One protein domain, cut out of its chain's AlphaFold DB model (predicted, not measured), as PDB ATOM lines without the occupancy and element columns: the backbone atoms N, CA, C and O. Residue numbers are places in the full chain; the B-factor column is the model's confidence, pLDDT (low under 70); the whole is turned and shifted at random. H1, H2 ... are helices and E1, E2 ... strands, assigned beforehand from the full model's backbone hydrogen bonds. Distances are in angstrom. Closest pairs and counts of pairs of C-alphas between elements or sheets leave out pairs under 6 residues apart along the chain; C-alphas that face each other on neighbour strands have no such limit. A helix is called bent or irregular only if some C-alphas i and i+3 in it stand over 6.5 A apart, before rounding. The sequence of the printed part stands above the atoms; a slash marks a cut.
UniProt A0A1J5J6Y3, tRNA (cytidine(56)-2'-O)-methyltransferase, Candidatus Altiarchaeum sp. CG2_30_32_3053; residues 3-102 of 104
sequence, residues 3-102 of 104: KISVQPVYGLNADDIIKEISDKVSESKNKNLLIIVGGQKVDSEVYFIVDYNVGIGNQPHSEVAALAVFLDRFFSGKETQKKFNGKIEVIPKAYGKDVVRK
ATOM      1  N   LYS A   3     306.520 265.596 212.061       92.81
ATOM      2  CA  LYS A   3     306.376 264.706 213.221       92.81
ATOM      3  C   LYS A   3     307.633 264.770 214.076       92.81
ATOM      4  O   LYS A   3     308.726 264.504 213.589       92.81
ATOM      5  N   ILE A   4     307.477 265.071 215.357       94.38
ATOM      6  CA  ILE A   4     308.591 265.195 216.297       94.38
ATOM      7  C   ILE A   4     308.294 264.343 217.520       94.38
ATOM      8  O   ILE A   4     307.218 264.457 218.101       94.38
ATOM      9  N   SER A   5     309.256 263.526 217.938       94.69
ATOM     10  CA  SER A   5     309.270 262.957 219.281       94.69
ATOM     11  C   SER A   5     310.018 263.906 220.213       94.69
ATOM     12  O   SER A   5     311.182 264.215 219.966       94.69
ATOM     13  N   VAL A   6     309.352 264.373 221.268       94.56
ATOM     14  CA  VAL A   6     309.968 265.156 222.347       94.56
ATOM     15  C   VAL A   6     310.090 264.257 223.564       94.56
ATOM     16  O   VAL A   6     309.101 263.684 224.033       94.56
ATOM     17  N   GLN A   7     311.307 264.129 224.076       91.50
ATOM     18  CA  GLN A   7     311.634 263.230 225.168       91.50
ATOM     19  C   GLN A   7     312.423 263.961 226.256       91.50
ATOM     20  O   GLN A   7     313.218 264.851 225.955       91.50
ATOM     21  N   PRO A   8     312.257 263.570 227.530       88.56
ATOM     22  CA  PRO A   8     313.027 264.155 228.627       88.56
ATOM     23  C   PRO A   8     314.537 263.886 228.556       88.56
ATOM     24  O   PRO A   8     315.315 264.631 229.128       88.56
ATOM     25  N   VAL A   9     314.959 262.791 227.912       87.38
ATOM     26  CA  VAL A   9     316.349 262.300 228.027       87.38
ATOM     27  C   VAL A   9     317.010 262.028 226.683       87.38
ATOM     28  O   VAL A   9     318.167 262.379 226.491       87.38
ATOM     29  N   TYR A  10     316.318 261.346 225.769       89.94
ATOM     30  CA  TYR A  10     316.931 260.821 224.551       89.94
ATOM     31  C   TYR A  10     316.609 261.682 223.333       89.94
ATOM     32  O   TYR A  10     315.475 262.111 223.150       89.94
ATOM     33  N   GLY A  11     317.589 261.861 222.451       92.50
ATOM     34  CA  GLY A  11     317.433 262.603 221.203       92.50
ATOM     35  C   GLY A  11     318.494 263.682 221.047       92.50
ATOM     36  O   GLY A  11     319.411 263.801 221.857       92.50
ATOM     37  N   LEU A  12     318.368 264.462 219.980       95.44
ATOM     38  CA  LEU A  12     319.210 265.630 219.756       95.44
ATOM     39  C   LEU A  12     318.828 266.716 220.759       95.44
ATOM     40  O   LEU A  12     317.642 266.894 221.048       95.44
ATOM     41  N   ASN A  13     319.813 267.442 221.286       95.19
ATOM     42  CA  ASN A  13     319.539 268.528 222.217       95.19
ATOM     43  C   ASN A  13     318.651 269.572 221.534       95.19
ATOM     44  O   ASN A  13     318.960 270.033 220.435       95.19
ATOM     45  N   ALA A  14     317.548 269.942 222.188       94.62
ATOM     46  CA  ALA A  14     316.602 270.900 221.638       94.62
ATOM     47  C   ALA A  14     317.253 272.232 221.225       94.62
ATOM     48  O   ALA A  14     316.879 272.763 220.188       94.62
ATOM     49  N   ASP A  15     318.234 272.753 221.969       93.62
ATOM     50  CA  ASP A  15     318.873 274.039 221.643       93.62
ATOM     51  C   ASP A  15     319.610 274.013 220.296       93.62
ATOM     52  O   ASP A  15     319.610 275.012 219.575       93.62
ATOM     53  N   ASP A  16     320.158 272.860 219.913       95.81
ATOM     54  CA  ASP A  16     320.923 272.709 218.673       95.81
ATOM     55  C   ASP A  16     320.017 272.626 217.434       95.81
ATOM     56  O   ASP A  16     320.398 273.036 216.337       95.81
ATOM     57  N   ILE A  17     318.804 272.093 217.600       95.88
ATOM     58  CA  ILE A  17     317.922 271.697 216.489       95.88
ATOM     59  C   ILE A  17     316.660 272.555 216.364       95.88
ATOM     60  O   ILE A  17     316.016 272.540 215.315       95.88
ATOM     61  N   ILE A  18     316.276 273.314 217.400       95.75
ATOM     62  CA  ILE A  18     314.964 273.983 217.437       95.75
ATOM     63  C   ILE A  18     314.778 274.980 216.294       95.75
ATOM     64  O   ILE A  18     313.691 275.069 215.721       95.75
ATOM     65  N   LYS A  19     315.850 275.691 215.922       95.19
ATOM     66  CA  LYS A  19     315.823 276.659 214.824       95.19
ATOM     67  C   LYS A  19     315.547 275.968 213.492       95.19
ATOM     68  O   LYS A  19     314.680 276.419 212.753       95.19
ATOM     69  N   GLU A  20     316.226 274.855 213.218       95.50
ATOM     70  CA  GLU A  20     316.011 274.074 211.997       95.50
ATOM     71  C   GLU A  20     314.560 273.584 211.905       95.50
ATOM     72  O   GLU A  20     313.923 273.712 210.858       95.50
ATOM     73  N   ILE A  21     314.020 273.062 213.010       94.94
ATOM     74  CA  ILE A  21     312.632 272.598 213.061       94.94
ATOM     75  C   ILE A  21     311.664 273.758 212.807       94.94
ATOM     76  O   ILE A  21     310.749 273.625 211.992       94.94
ATOM     77  N   SER A  22     311.847 274.889 213.491       93.31
ATOM     78  CA  SER A  22     310.998 276.074 213.321       93.31
ATOM     79  C   SER A  22     311.028 276.590 211.882       93.31
ATOM     80  O   SER A  22     309.969 276.823 211.294       93.31
ATOM     81  N   ASP A  23     312.217 276.709 211.287       93.19
ATOM     82  CA  ASP A  23     312.392 277.172 209.909       93.19
ATOM     83  C   ASP A  23     311.662 276.233 208.935       93.19
ATOM     84  O   ASP A  23     310.794 276.680 208.179       93.19
ATOM     85  N   LYS A  24     311.872 274.914 209.053       92.31
ATOM     86  CA  LYS A  24     311.178 273.902 208.236       92.31
ATOM     87  C   LYS A  24     309.656 273.951 208.369       92.31
ATOM     88  O   LYS A  24     308.943 273.813 207.371       92.31
ATOM     89  N   VAL A  25     309.130 274.145 209.579       91.50
ATOM     90  CA  VAL A  25     307.680 274.287 209.801       91.50
ATOM     91  C   VAL A  25     307.160 275.577 209.162       91.50
ATOM     92  O   VAL A  25     306.073 275.574 208.582       91.50
ATOM     93  N   SER A  26     307.930 276.664 209.234       89.44
ATOM     94  CA  SER A  26     307.550 277.968 208.685       89.44
ATOM     95  C   SER A  26     307.514 277.992 207.151       89.44
ATOM     96  O   SER A  26     306.598 278.588 206.576       89.44
ATOM     97  N   GLU A  27     308.457 277.296 206.510       90.50
ATOM     98  CA  GLU A  27     308.599 277.168 205.054       90.50
ATOM     99  C   GLU A  27     307.625 276.148 204.450       90.50
ATOM    100  O   GLU A  27     307.320 276.185 203.253       90.50
ATOM    101  N   SER A  28     307.099 275.228 205.264       88.62
ATOM    102  CA  SER A  28     306.149 274.231 204.793       88.62
ATOM    103  C   SER A  28     304.833 274.868 204.347       88.62
ATOM    104  O   SER A  28     304.210 275.651 205.067       88.62
ATOM    105  N   LYS A  29     304.322 274.426 203.189       87.25
ATOM    106  CA  LYS A  29     302.949 274.741 202.747       87.25
ATOM    107  C   LYS A  29     301.906 274.329 203.793       87.25
ATOM    108  O   LYS A  29     300.842 274.933 203.872       87.25
ATOM    109  N   ASN A  30     302.210 273.295 204.580       82.94
ATOM    110  CA  ASN A  30     301.369 272.798 205.658       82.94
ATOM    111  C   ASN A  30     302.110 272.934 206.995       82.94
ATOM    112  O   ASN A  30     302.913 272.071 207.356       82.94
ATOM    113  N   LYS A  31     301.771 273.989 207.740       87.94
ATOM    114  CA  LYS A  31     302.385 274.375 209.022       87.94
ATOM    115  C   LYS A  31     301.965 273.502 210.215       87.94
ATOM    116  O   LYS A  31     302.193 273.876 211.360       87.94
ATOM    117  N   ASN A  32     301.321 272.360 209.971       90.25
ATOM    118  CA  ASN A  32     300.926 271.448 211.037       90.25
ATOM    119  C   ASN A  32     302.132 270.672 211.567       90.25
ATOM    120  O   ASN A  32     302.918 270.105 210.793       90.25
ATOM    121  N   LEU A  33     302.199 270.579 212.891       93.06
ATOM    122  CA  LEU A  33     303.212 269.852 213.634       93.06
ATOM    123  C   LEU A  33     302.543 268.860 214.591       93.06
ATOM    124  O   LEU A  33     301.675 269.241 215.374       93.06
ATOM    125  N   LEU A  34     302.945 267.593 214.517       94.81
ATOM    126  CA  LEU A  34     302.580 266.547 215.466       94.81
ATOM    127  C   LEU A  34     303.740 266.353 216.441       94.81
ATOM    128  O   LEU A  34     304.837 265.983 216.025       94.81
ATOM    129  N   ILE A  35     303.476 266.565 217.728       94.88
ATOM    130  CA  ILE A  35     304.438 266.315 218.801       94.88
ATOM    131  C   ILE A  35     304.006 265.058 219.553       94.88
ATOM    132  O   ILE A  35     302.892 264.986 220.067       94.88
ATOM    133  N   ILE A  36     304.901 264.079 219.615       93.50
ATOM    134  CA  ILE A  36     304.750 262.854 220.392       93.50
ATOM    135  C   ILE A  36     305.581 263.028 221.655       93.50
ATOM    136  O   ILE A  36     306.807 263.100 221.590       93.50
ATOM    137  N   VAL A  37     304.916 263.097 222.801       91.12
ATOM    138  CA  VAL A  37     305.574 263.134 224.108       91.12
ATOM    139  C   VAL A  37     305.689 261.727 224.664       91.12
ATOM    140  O   VAL A  37     304.695 261.012 224.792       91.12
ATOM    141  N   GLY A  38     306.920 261.327 224.963       73.06
ATOM    142  CA  GLY A  38     307.196 260.023 225.543       73.06
ATOM    143  C   GLY A  38     306.922 259.973 227.041       73.06
ATOM    144  O   GLY A  38     307.439 260.808 227.774       73.06
ATOM    145  N   GLY A  39     306.137 258.990 227.492       69.81
ATOM    146  CA  GLY A  39     305.973 258.658 228.914       69.81
ATOM    147  C   GLY A  39     307.071 257.715 229.429       69.81
ATOM    148  O   GLY A  39     308.166 257.656 228.875       69.81
ATOM    149  N   GLN A  40     306.768 256.913 230.459       63.50
ATOM    150  CA  GLN A  40     307.724 255.982 231.092       63.50
ATOM    151  C   GLN A  40     308.387 254.996 230.109       63.50
ATOM    152  O   GLN A  40     309.509 254.548 230.343       63.50
ATOM    153  N   LYS A  41     307.707 254.648 229.010       74.69
ATOM    154  CA  LYS A  41     308.251 253.817 227.938       74.69
ATOM    155  C   LYS A  41     307.711 254.303 226.598       74.69
ATOM    156  O   LYS A  41     306.501 254.343 226.397       74.69
ATOM    157  N   VAL A  42     308.615 254.682 225.703       79.31
ATOM    158  CA  VAL A  42     308.297 255.002 224.310       79.31
ATOM    159  C   VAL A  42     308.538 253.750 223.485       79.31
ATOM    160  O   VAL A  42     309.604 253.143 223.598       79.31
ATOM    161  N   ASP A  43     307.558 253.354 222.674       85.19
ATOM    162  CA  ASP A  43     307.740 252.231 221.759       85.19
ATOM    163  C   ASP A  43     308.859 252.534 220.765       85.19
ATOM    164  O   ASP A  43     308.954 253.630 220.212       85.19
ATOM    165  N   SER A  44     309.711 251.537 220.523       87.19
ATOM    166  CA  SER A  44     310.899 251.685 219.680       87.19
ATOM    167  C   SER A  44     310.566 252.177 218.272       87.19
ATOM    168  O   SER A  44     311.348 252.920 217.692       87.19
ATOM    169  N   GLU A  45     309.394 251.818 217.738       90.50
ATOM    170  CA  GLU A  45     308.932 252.260 216.417       90.50
ATOM    171  C   GLU A  45     308.819 253.784 216.305       90.50
ATOM    172  O   GLU A  45     309.130 254.340 215.251       90.50
ATOM    173  N   VAL A  46     308.457 254.479 217.392       90.50
ATOM    174  CA  VAL A  46     308.318 255.944 217.406       90.50
ATOM    175  C   VAL A  46     309.624 256.618 217.006       90.50
ATOM    176  O   VAL A  46     309.595 257.567 216.227       90.50
ATOM    177  N   TYR A  47     310.765 256.094 217.460       89.25
ATOM    178  CA  TYR A  47     312.078 256.655 217.141       89.25
ATOM    179  C   TYR A  47     312.386 256.635 215.640       89.25
ATOM    180  O   TYR A  47     313.170 257.463 215.180       89.25
ATOM    181  N   PHE A  48     311.771 255.723 214.880       92.06
ATOM    182  CA  PHE A  48     312.044 255.530 213.455       92.06
ATOM    183  C   PHE A  48     311.025 256.207 212.527       92.06
ATOM    184  O   PHE A  48     311.329 256.414 211.356       92.06
ATOM    185  N   ILE A  49     309.827 256.553 213.015       94.00
ATOM    186  CA  ILE A  49     308.740 257.120 212.185       94.00
ATOM    187  C   ILE A  49     308.603 258.648 212.278       94.00
ATOM    188  O   ILE A  49     307.726 259.226 211.623       94.00
ATOM    189  N   VAL A  50     309.399 259.291 213.134       94.38
ATOM    190  CA  VAL A  50     309.423 260.748 213.326       94.38
ATOM    191  C   VAL A  50     310.519 261.392 212.487       94.38
ATOM    192  O   VAL A  50     311.544 260.776 212.213       94.38
ATOM    193  N   ASP A  51     310.321 262.657 212.124       94.56
ATOM    194  CA  ASP A  51     311.334 263.443 211.417       94.56
ATOM    195  C   ASP A  51     312.481 263.840 212.368       94.56
ATOM    196  O   ASP A  51     313.628 263.968 211.946       94.56
ATOM    197  N   TYR A  52     312.170 264.012 213.661       95.00
ATOM    198  CA  TYR A  52     313.128 264.375 214.708       95.00
ATOM    199  C   TYR A  52     312.851 263.644 216.018       95.00
ATOM    200  O   TYR A  52     311.705 263.569 216.465       95.00
ATOM    201  N   ASN A  53     313.923 263.201 216.676       94.56
ATOM    202  CA  ASN A  53     313.921 262.831 218.089       94.56
ATOM    203  C   ASN A  53     314.662 263.913 218.873       94.56
ATOM    204  O   ASN A  53     315.845 264.152 218.624       94.56
ATOM    205  N   VAL A  54     313.970 264.557 219.807       95.38
ATOM    206  CA  VAL A  54     314.454 265.731 220.537       95.38
ATOM    207  C   VAL A  54     314.519 265.423 222.025       95.38
ATOM    208  O   VAL A  54     313.505 265.074 222.623       95.38
ATOM    209  N   GLY A  55     315.701 265.594 222.610       94.31
ATOM    210  CA  GLY A  55     315.953 265.496 224.043       94.31
ATOM    211  C   GLY A  55     315.928 266.871 224.711       94.31
ATOM    212  O   GLY A  55     316.558 267.823 224.234       94.31
ATOM    213  N   ILE A  56     315.214 266.985 225.831       94.56
ATOM    214  CA  ILE A  56     315.201 268.185 226.677       94.56
ATOM    215  C   ILE A  56     316.201 267.989 227.812       94.56
ATOM    216  O   ILE A  56     315.865 267.603 228.919       94.56
ATOM    217  N   GLY A  57     317.476 268.232 227.512       88.44
ATOM    218  CA  GLY A  57     318.559 267.803 228.391       88.44
ATOM    219  C   GLY A  57     318.724 266.278 228.393       88.44
ATOM    220  O   GLY A  57     318.151 265.575 227.567       88.44
ATOM    221  N   ASN A  58     319.558 265.779 229.310       84.88
ATOM    222  CA  ASN A  58     320.005 264.378 229.327       84.88
ATOM    223  C   ASN A  58     319.774 263.711 230.693       84.88
ATOM    224  O   ASN A  58     320.515 262.806 231.078       84.88
ATOM    225  N   GLN A  59     318.813 264.201 231.479       90.12
ATOM    226  CA  GLN A  59     318.498 263.665 232.806       90.12
ATOM    227  C   GLN A  59     317.019 263.286 232.882       90.12
ATOM    228  O   GLN A  59     316.184 264.018 232.358       90.12
ATOM    229  N   PRO A  60     316.667 262.164 233.528       89.75
ATOM    230  CA  PRO A  60     315.283 261.712 233.605       89.75
ATOM    231  C   PRO A  60     314.409 262.714 234.365       89.75
ATOM    232  O   PRO A  60     314.639 262.992 235.540       89.75
ATOM    233  N   HIS A  61     313.384 263.236 233.688       91.19
ATOM    234  CA  HIS A  61     312.394 264.149 234.254       91.19
ATOM    235  C   HIS A  61     311.038 264.014 233.546       91.19
ATOM    236  O   HIS A  61     310.840 263.126 232.721       91.19
ATOM    237  N   SER A  62     310.094 264.903 233.872       91.31
ATOM    238  CA  SER A  62     308.736 264.857 233.325       91.31
ATOM    239  C   SER A  62     308.673 265.206 231.836       91.31
ATOM    240  O   SER A  62     309.268 266.181 231.376       91.31
ATOM    241  N   GLU A  63     307.854 264.451 231.119       92.19
ATOM    242  CA  GLU A  63     307.358 264.703 229.772       92.19
ATOM    243  C   GLU A  63     306.584 266.023 229.654       92.19
ATOM    244  O   GLU A  63     306.681 266.703 228.635       92.19
ATOM    245  N   VAL A  64     305.879 266.440 230.713       94.44
ATOM    246  CA  VAL A  64     305.179 267.733 230.762       94.44
ATOM    247  C   VAL A  64     306.193 268.874 230.764       94.44
ATOM    248  O   VAL A  64     306.036 269.843 230.023       94.44
ATOM    249  N   ALA A  65     307.264 268.739 231.552       94.31
ATOM    250  CA  ALA A  65     308.356 269.708 231.564       94.31
ATOM    251  C   ALA A  65     309.098 269.727 230.218       94.31
ATOM    252  O   ALA A  65     309.370 270.804 229.693       94.31
ATOM    253  N   ALA A  66     309.354 268.553 229.630       94.62
ATOM    254  CA  ALA A  66     309.969 268.443 228.310       94.62
ATOM    255  C   ALA A  66     309.145 269.184 227.244       94.62
ATOM    256  O   ALA A  66     309.678 270.006 226.500       94.62
ATOM    257  N   LEU A  67     307.831 268.954 227.213       95.75
ATOM    258  CA  LEU A  67     306.935 269.625 226.279       95.75
ATOM    259  C   LEU A  67     306.889 271.137 226.498       95.75
ATOM    260  O   LEU A  67     306.956 271.886 225.528       95.75
ATOM    261  N   ALA A  68     306.783 271.586 227.751       96.00
ATOM    262  CA  ALA A  68     306.735 273.007 228.073       96.00
ATOM    263  C   ALA A  68     308.003 273.732 227.597       96.00
ATOM    264  O   ALA A  68     307.902 274.728 226.888       96.00
ATOM    265  N   VAL A  69     309.184 273.190 227.910       95.75
ATOM    266  CA  VAL A  69     310.473 273.763 227.487       95.75
ATOM    267  C   VAL A  69     310.642 273.697 225.970       95.75
ATOM    268  O   VAL A  69     311.119 274.654 225.364       95.75
ATOM    269  N   PHE A  70     310.234 272.596 225.333       96.19
ATOM    270  CA  PHE A  70     310.269 272.487 223.876       96.19
ATOM    271  C   PHE A  70     309.426 273.582 223.212       96.19
ATOM    272  O   PHE A  70     309.909 274.249 222.300       96.19
ATOM    273  N   LEU A  71     308.184 273.780 223.666       96.31
ATOM    274  CA  LEU A  71     307.274 274.776 223.096       96.31
ATOM    275  C   LEU A  71     307.737 276.210 223.367       96.31
ATOM    276  O   LEU A  71     307.661 277.029 222.455       96.31
ATOM    277  N   ASP A  72     308.257 276.492 224.563       96.44
ATOM    278  CA  ASP A  72     308.853 277.790 224.905       96.44
ATOM    279  C   ASP A  72     310.008 278.132 223.956       96.44
ATOM    280  O   ASP A  72     310.017 279.191 223.327       96.44
ATOM    281  N   ARG A  73     310.929 277.190 223.720       95.69
ATOM    282  CA  ARG A  73     312.028 277.374 222.759       95.69
ATOM    283  C   ARG A  73     311.520 277.509 221.322       95.69
ATOM    284  O   ARG A  73     311.969 278.392 220.594       95.69
ATOM    285  N   PHE A  74     310.560 276.671 220.921       95.75
ATOM    286  CA  PHE A  74     309.979 276.667 219.574       95.75
ATOM    287  C   PHE A  74     309.291 277.992 219.228       95.75
ATOM    288  O   PHE A  74     309.453 278.515 218.129       95.75
ATOM    289  N   PHE A  75     308.534 278.558 220.170       94.81
ATOM    290  CA  PHE A  75     307.819 279.823 219.989       94.81
ATOM    291  C   PHE A  75     308.592 281.043 220.500       94.81
ATOM    292  O   PHE A  75     308.098 282.173 220.403       94.81
ATOM    293  N   SER A  76     309.813 280.837 220.996       94.44
ATOM    294  CA  SER A  76     310.654 281.873 221.603       94.44
ATOM    295  C   SER A  76     309.940 282.619 222.745       94.44
ATOM    296  O   SER A  76     309.965 283.851 222.792       94.44
ATOM    297  N   GLY A  77     309.227 281.885 223.605       94.25
ATOM    298  CA  GLY A  77     308.493 282.371 224.781       94.25
ATOM    299  C   GLY A  77     307.225 283.187 224.488       94.25
ATOM    300  O   GLY A  77     306.536 283.647 225.406       94.25
ATOM    301  N   LYS A  78     306.890 283.410 223.209       93.81
ATOM    302  CA  LYS A  78     305.753 284.253 222.789       93.81
ATOM    303  C   LYS A  78     304.396 283.623 223.103       93.81
ATOM    304  O   LYS A  78     303.392 284.330 223.181       93.81
ATOM    305  N   GLU A  79     304.342 282.309 223.277       92.75
ATOM    306  CA  GLU A  79     303.134 281.549 223.581       92.75
ATOM    307  C   GLU A  79     302.551 281.893 224.955       92.75
ATOM    308  O   GLU A  79     301.328 281.914 225.096       92.75
ATOM    309  N   THR A  80     303.390 282.273 225.926       92.12
ATOM    310  CA  THR A  80     302.945 282.738 227.255       92.12
ATOM    311  C   THR A  80     302.141 284.040 227.204       92.12
ATOM    312  O   THR A  80     301.347 284.318 228.098       92.12
ATOM    313  N   GLN A  81     302.309 284.827 226.137       92.31
ATOM    314  CA  GLN A  81     301.599 286.090 225.910       92.31
ATOM    315  C   GLN A  81     300.352 285.915 225.034       92.31
ATOM    316  O   GLN A  81     299.652 286.888 224.728       92.31
ATOM    317  N   LYS A  82     300.059 284.684 224.596       92.06
ATOM    318  CA  LYS A  82     298.913 284.411 223.736       92.06
ATOM    319  C   LYS A  82     297.617 284.662 224.500       92.06
ATOM    320  O   LYS A  82     297.317 284.008 225.495       92.06
ATOM    321  N   LYS A  83     296.809 285.584 223.981       90.50
ATOM    322  CA  LYS A  83     295.457 285.826 224.485       90.50
ATOM    323  C   LYS A  83     294.478 284.851 223.853       90.50
ATOM    324  O   LYS A  83     294.505 284.609 222.646       90.50
ATOM    325  N   PHE A  84     293.583 284.328 224.677       91.62
ATOM    326  CA  PHE A  84     292.499 283.458 224.248       91.62
ATOM    327  C   PHE A  84     291.169 284.173 224.466       91.62
ATOM    328  O   PHE A  84     290.994 284.885 225.457       91.62
ATOM    329  N   ASN A  85     290.206 283.967 223.565       90.56
ATOM    330  CA  ASN A  85     288.846 284.463 223.764       90.56
ATOM    331  C   ASN A  85     288.065 283.523 224.698       90.56
ATOM    332  O   ASN A  85     287.133 282.837 224.285       90.56
ATOM    333  N   GLY A  86     288.528 283.420 225.944       91.56
ATOM    334  CA  GLY A  86     287.897 282.626 226.992       91.56
ATOM    335  C   GLY A  86     286.863 283.426 227.781       91.56
ATOM    336  O   GLY A  86     286.938 284.651 227.863       91.56
ATOM    337  N   LYS A  87     285.927 282.716 228.425       95.25
ATOM    338  CA  LYS A  87     284.943 283.308 229.356       95.25
ATOM    339  C   LYS A  87     285.586 283.907 230.610       95.25
ATOM    340  O   LYS A  87     284.967 284.722 231.285       95.25
ATOM    341  N   ILE A  88     286.801 283.471 230.937       94.56
ATOM    342  CA  ILE A  88     287.555 283.868 232.122       94.56
ATOM    343  C   ILE A  88     288.951 284.298 231.677       94.56
ATOM    344  O   ILE A  88     289.604 283.577 230.925       94.56
ATOM    345  N   GLU A  89     289.404 285.449 232.165       94.69
ATOM    346  CA  GLU A  89     290.754 285.971 231.953       94.69
ATOM    347  C   GLU A  89     291.341 286.388 233.307       94.69
ATOM    348  O   GLU A  89     290.745 287.184 234.034       94.69
ATOM    349  N   VAL A  90     292.484 285.806 233.679       94.62
ATOM    350  CA  VAL A  90     293.209 286.168 234.906       94.62
ATOM    351  C   VAL A  90     294.072 287.389 234.609       94.62
ATOM    352  O   VAL A  90     294.845 287.372 233.652       94.62
ATOM    353  N   ILE A  91     293.965 288.430 235.432       94.50
ATOM    354  CA  ILE A  91     294.777 289.643 235.298       94.50
ATOM    355  C   ILE A  91     296.035 289.487 236.160       94.50
ATOM    356  O   ILE A  91     295.912 289.306 237.376       94.50
ATOM    357  N   PRO A  92     297.247 289.561 235.578       94.06
ATOM    358  CA  PRO A  92     298.480 289.501 236.354       94.06
ATOM    359  C   PRO A  92     298.531 290.605 237.419       94.06
ATOM    360  O   PRO A  92     298.354 291.789 237.125       94.06
ATOM    361  N   LYS A  93     298.788 290.213 238.668       95.94
ATOM    362  CA  LYS A  93     298.960 291.109 239.819       95.94
ATOM    363  C   LYS A  93     300.158 290.643 240.637       95.94
ATOM    364  O   LYS A  93     300.375 289.444 240.776       95.94
ATOM    365  N   ALA A  94     300.902 291.592 241.207       95.88
ATOM    366  CA  ALA A  94     302.021 291.282 242.100       95.88
ATOM    367  C   ALA A  94     301.559 290.568 243.386       95.88
ATOM    368  O   ALA A  94     302.260 289.700 243.893       95.88
ATOM    369  N   TYR A  95     300.365 290.909 243.883       96.38
ATOM    370  CA  TYR A  95     299.754 290.300 245.063       96.38
ATOM    371  C   TYR A  95     298.243 290.154 244.867       96.38
ATOM    372  O   TYR A  95     297.590 291.049 244.328       96.38
ATOM    373  N   GLY A  96     297.686 289.040 245.347       95.06
ATOM    374  CA  GLY A  96     296.261 288.731 245.228       95.06
ATOM    375  C   GLY A  96     295.881 288.042 243.914       95.06
ATOM    376  O   GLY A  96     296.735 287.630 243.132       95.06
ATOM    377  N   LYS A  97     294.572 287.867 243.701       96.69
ATOM    378  CA  LYS A  97     293.994 287.220 242.516       96.69
ATOM    379  C   LYS A  97     292.944 288.149 241.921       96.69
ATOM    380  O   LYS A  97     292.026 288.542 242.633       96.69
ATOM    381  N   ASP A  98     293.079 288.467 240.641       96.50
ATOM    382  CA  ASP A  98     292.138 289.308 239.904       96.50
ATOM    383  C   ASP A  98     291.710 288.590 238.620       96.50
ATOM    384  O   ASP A  98     292.533 287.985 237.929       96.50
ATOM    385  N   VAL A  99     290.407 288.575 238.352       95.94
ATOM    386  CA  VAL A  99     289.793 287.740 237.315       95.94
ATOM    387  C   VAL A  99     288.617 288.477 236.688       95.94
ATOM    388  O   VAL A  99     287.666 288.836 237.376       95.94
ATOM    389  N   VAL A 100     288.637 288.613 235.362       95.25
ATOM    390  CA  VAL A 100     287.523 289.159 234.580       95.25
ATOM    391  C   VAL A 100     286.707 288.011 233.996       95.25
ATOM    392  O   VAL A 100     287.255 287.081 233.398       95.25
ATOM    393  N   ARG A 101     285.382 288.075 234.158       95.44
ATOM    394  CA  ARG A 101     284.429 287.170 233.507       95.44
ATOM    395  C   ARG A 101     283.737 287.923 232.378       95.44
ATOM    396  O   ARG A 101     283.183 288.989 232.617       95.44
ATOM    397  N   LYS A 102     283.792 287.386 231.161       89.50
ATOM    398  CA  LYS A 102     283.074 287.943 230.007       89.50
ATOM    399  C   LYS A 102     281.666 287.350 230.006       89.50
ATOM    400  O   LYS A 102     281.528 286.124 230.024       89.50
TER     401      LYS A 102
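This is residues 3 to 102 of the 104 residues of the protein "tRNA (cytidine(56)-2'-O)-methyltransferase" of Candidatus Altiarchaeum sp. CG2_30_32_3053 (UniProt A0A1J5J6Y3). A small body of one three-stranded sheet, with the longer helices H1 and H3 packed over one face and the short H2 over the other, is followed by an arm that runs out through H4 and residues 82 to 87 to a separate two-stranded hairpin, E4 and E5. The hairpin lies well away from the body, and its turn, residues 92 to 97, sticks out free. The printed part has 100 residues with four named helices and five named strands, in the order E1 H1 E2 H2 E3 H3 H4 E4 E5. The first sheet runs E2 E1 E3, parallel; E4 and E5 are antiparallel; the class is mixed. The whole is loose, with a radius of gyration of the C-alphas of 16.6 A and spans of 47 by 35 by 22 A.

E1, residues 3 to 7, is the inner strand. H1, residues 14 to 27, leads to E2, residues 33 to 37, in a strand-helix-strand unit, two parallel neighbour strands with a helix between, its crossover right-handed. E2 pairs with E1 through N 6 and O 36 at 2.9 A. H2, residues 46 to 49, is on the opposite face from H1; its closest C-alpha to E1 is Tyr 47, 7.2 A from that of Ser 5. E3, residues 52 to 55, pairs with E1 on the other side, N 7 and O 54 at 2.8 A; E2, H2 and E3 form a split unit, E1 between the strands, also right-handed. H1 is over E3 at a height over the sheet of 9.4 A, only just along the strands at 29 degrees on the local plane. H3, residues 63 to 75, is on the same face as H1, over E1 at 9.3 A, slantwise to the strands at 40 degrees on the local plane. With residues 70 to 74 alone it touches H1 at a steep tilt of 56 degrees, the same way, the C-alphas of Ile 18 and Phe 74 closest at 6.1 A. H4, residues 78 to 81, and H3 only just touch, only at the corner, with 3 pairs of C-alphas within 8 A, Asp 72 and Glu 79 closest at 7.0 A. E4, residues 88 to 91, and E5, residues 98 to 101, form a hairpin, N 91 and O 98 at 2.9 A; both are apart from H3. In H3 every O i to N i+4 pair is within hydrogen-bond range, in H1 8 of 10; H2 and H4 are too short for such a pair.

E1 begins at C-alpha 3 (306.376, 264.706, 213.221) and measures 13.1 A; E2 measures 12.7 A. H1 measures 19.5 A and is irregular, C-alphas 16 and 19 being 7.5 A apart; H3 measures 18.0 A. E5 ends at C-alpha 101 (284.429, 287.170, 233.507).

The C-alphas farthest apart are those of Phe 48 and Gly 96, 48.6 A. The printed part has no cut and no long link. Its mean pLDDT is 91.9; residues 39 to 40 are under 70.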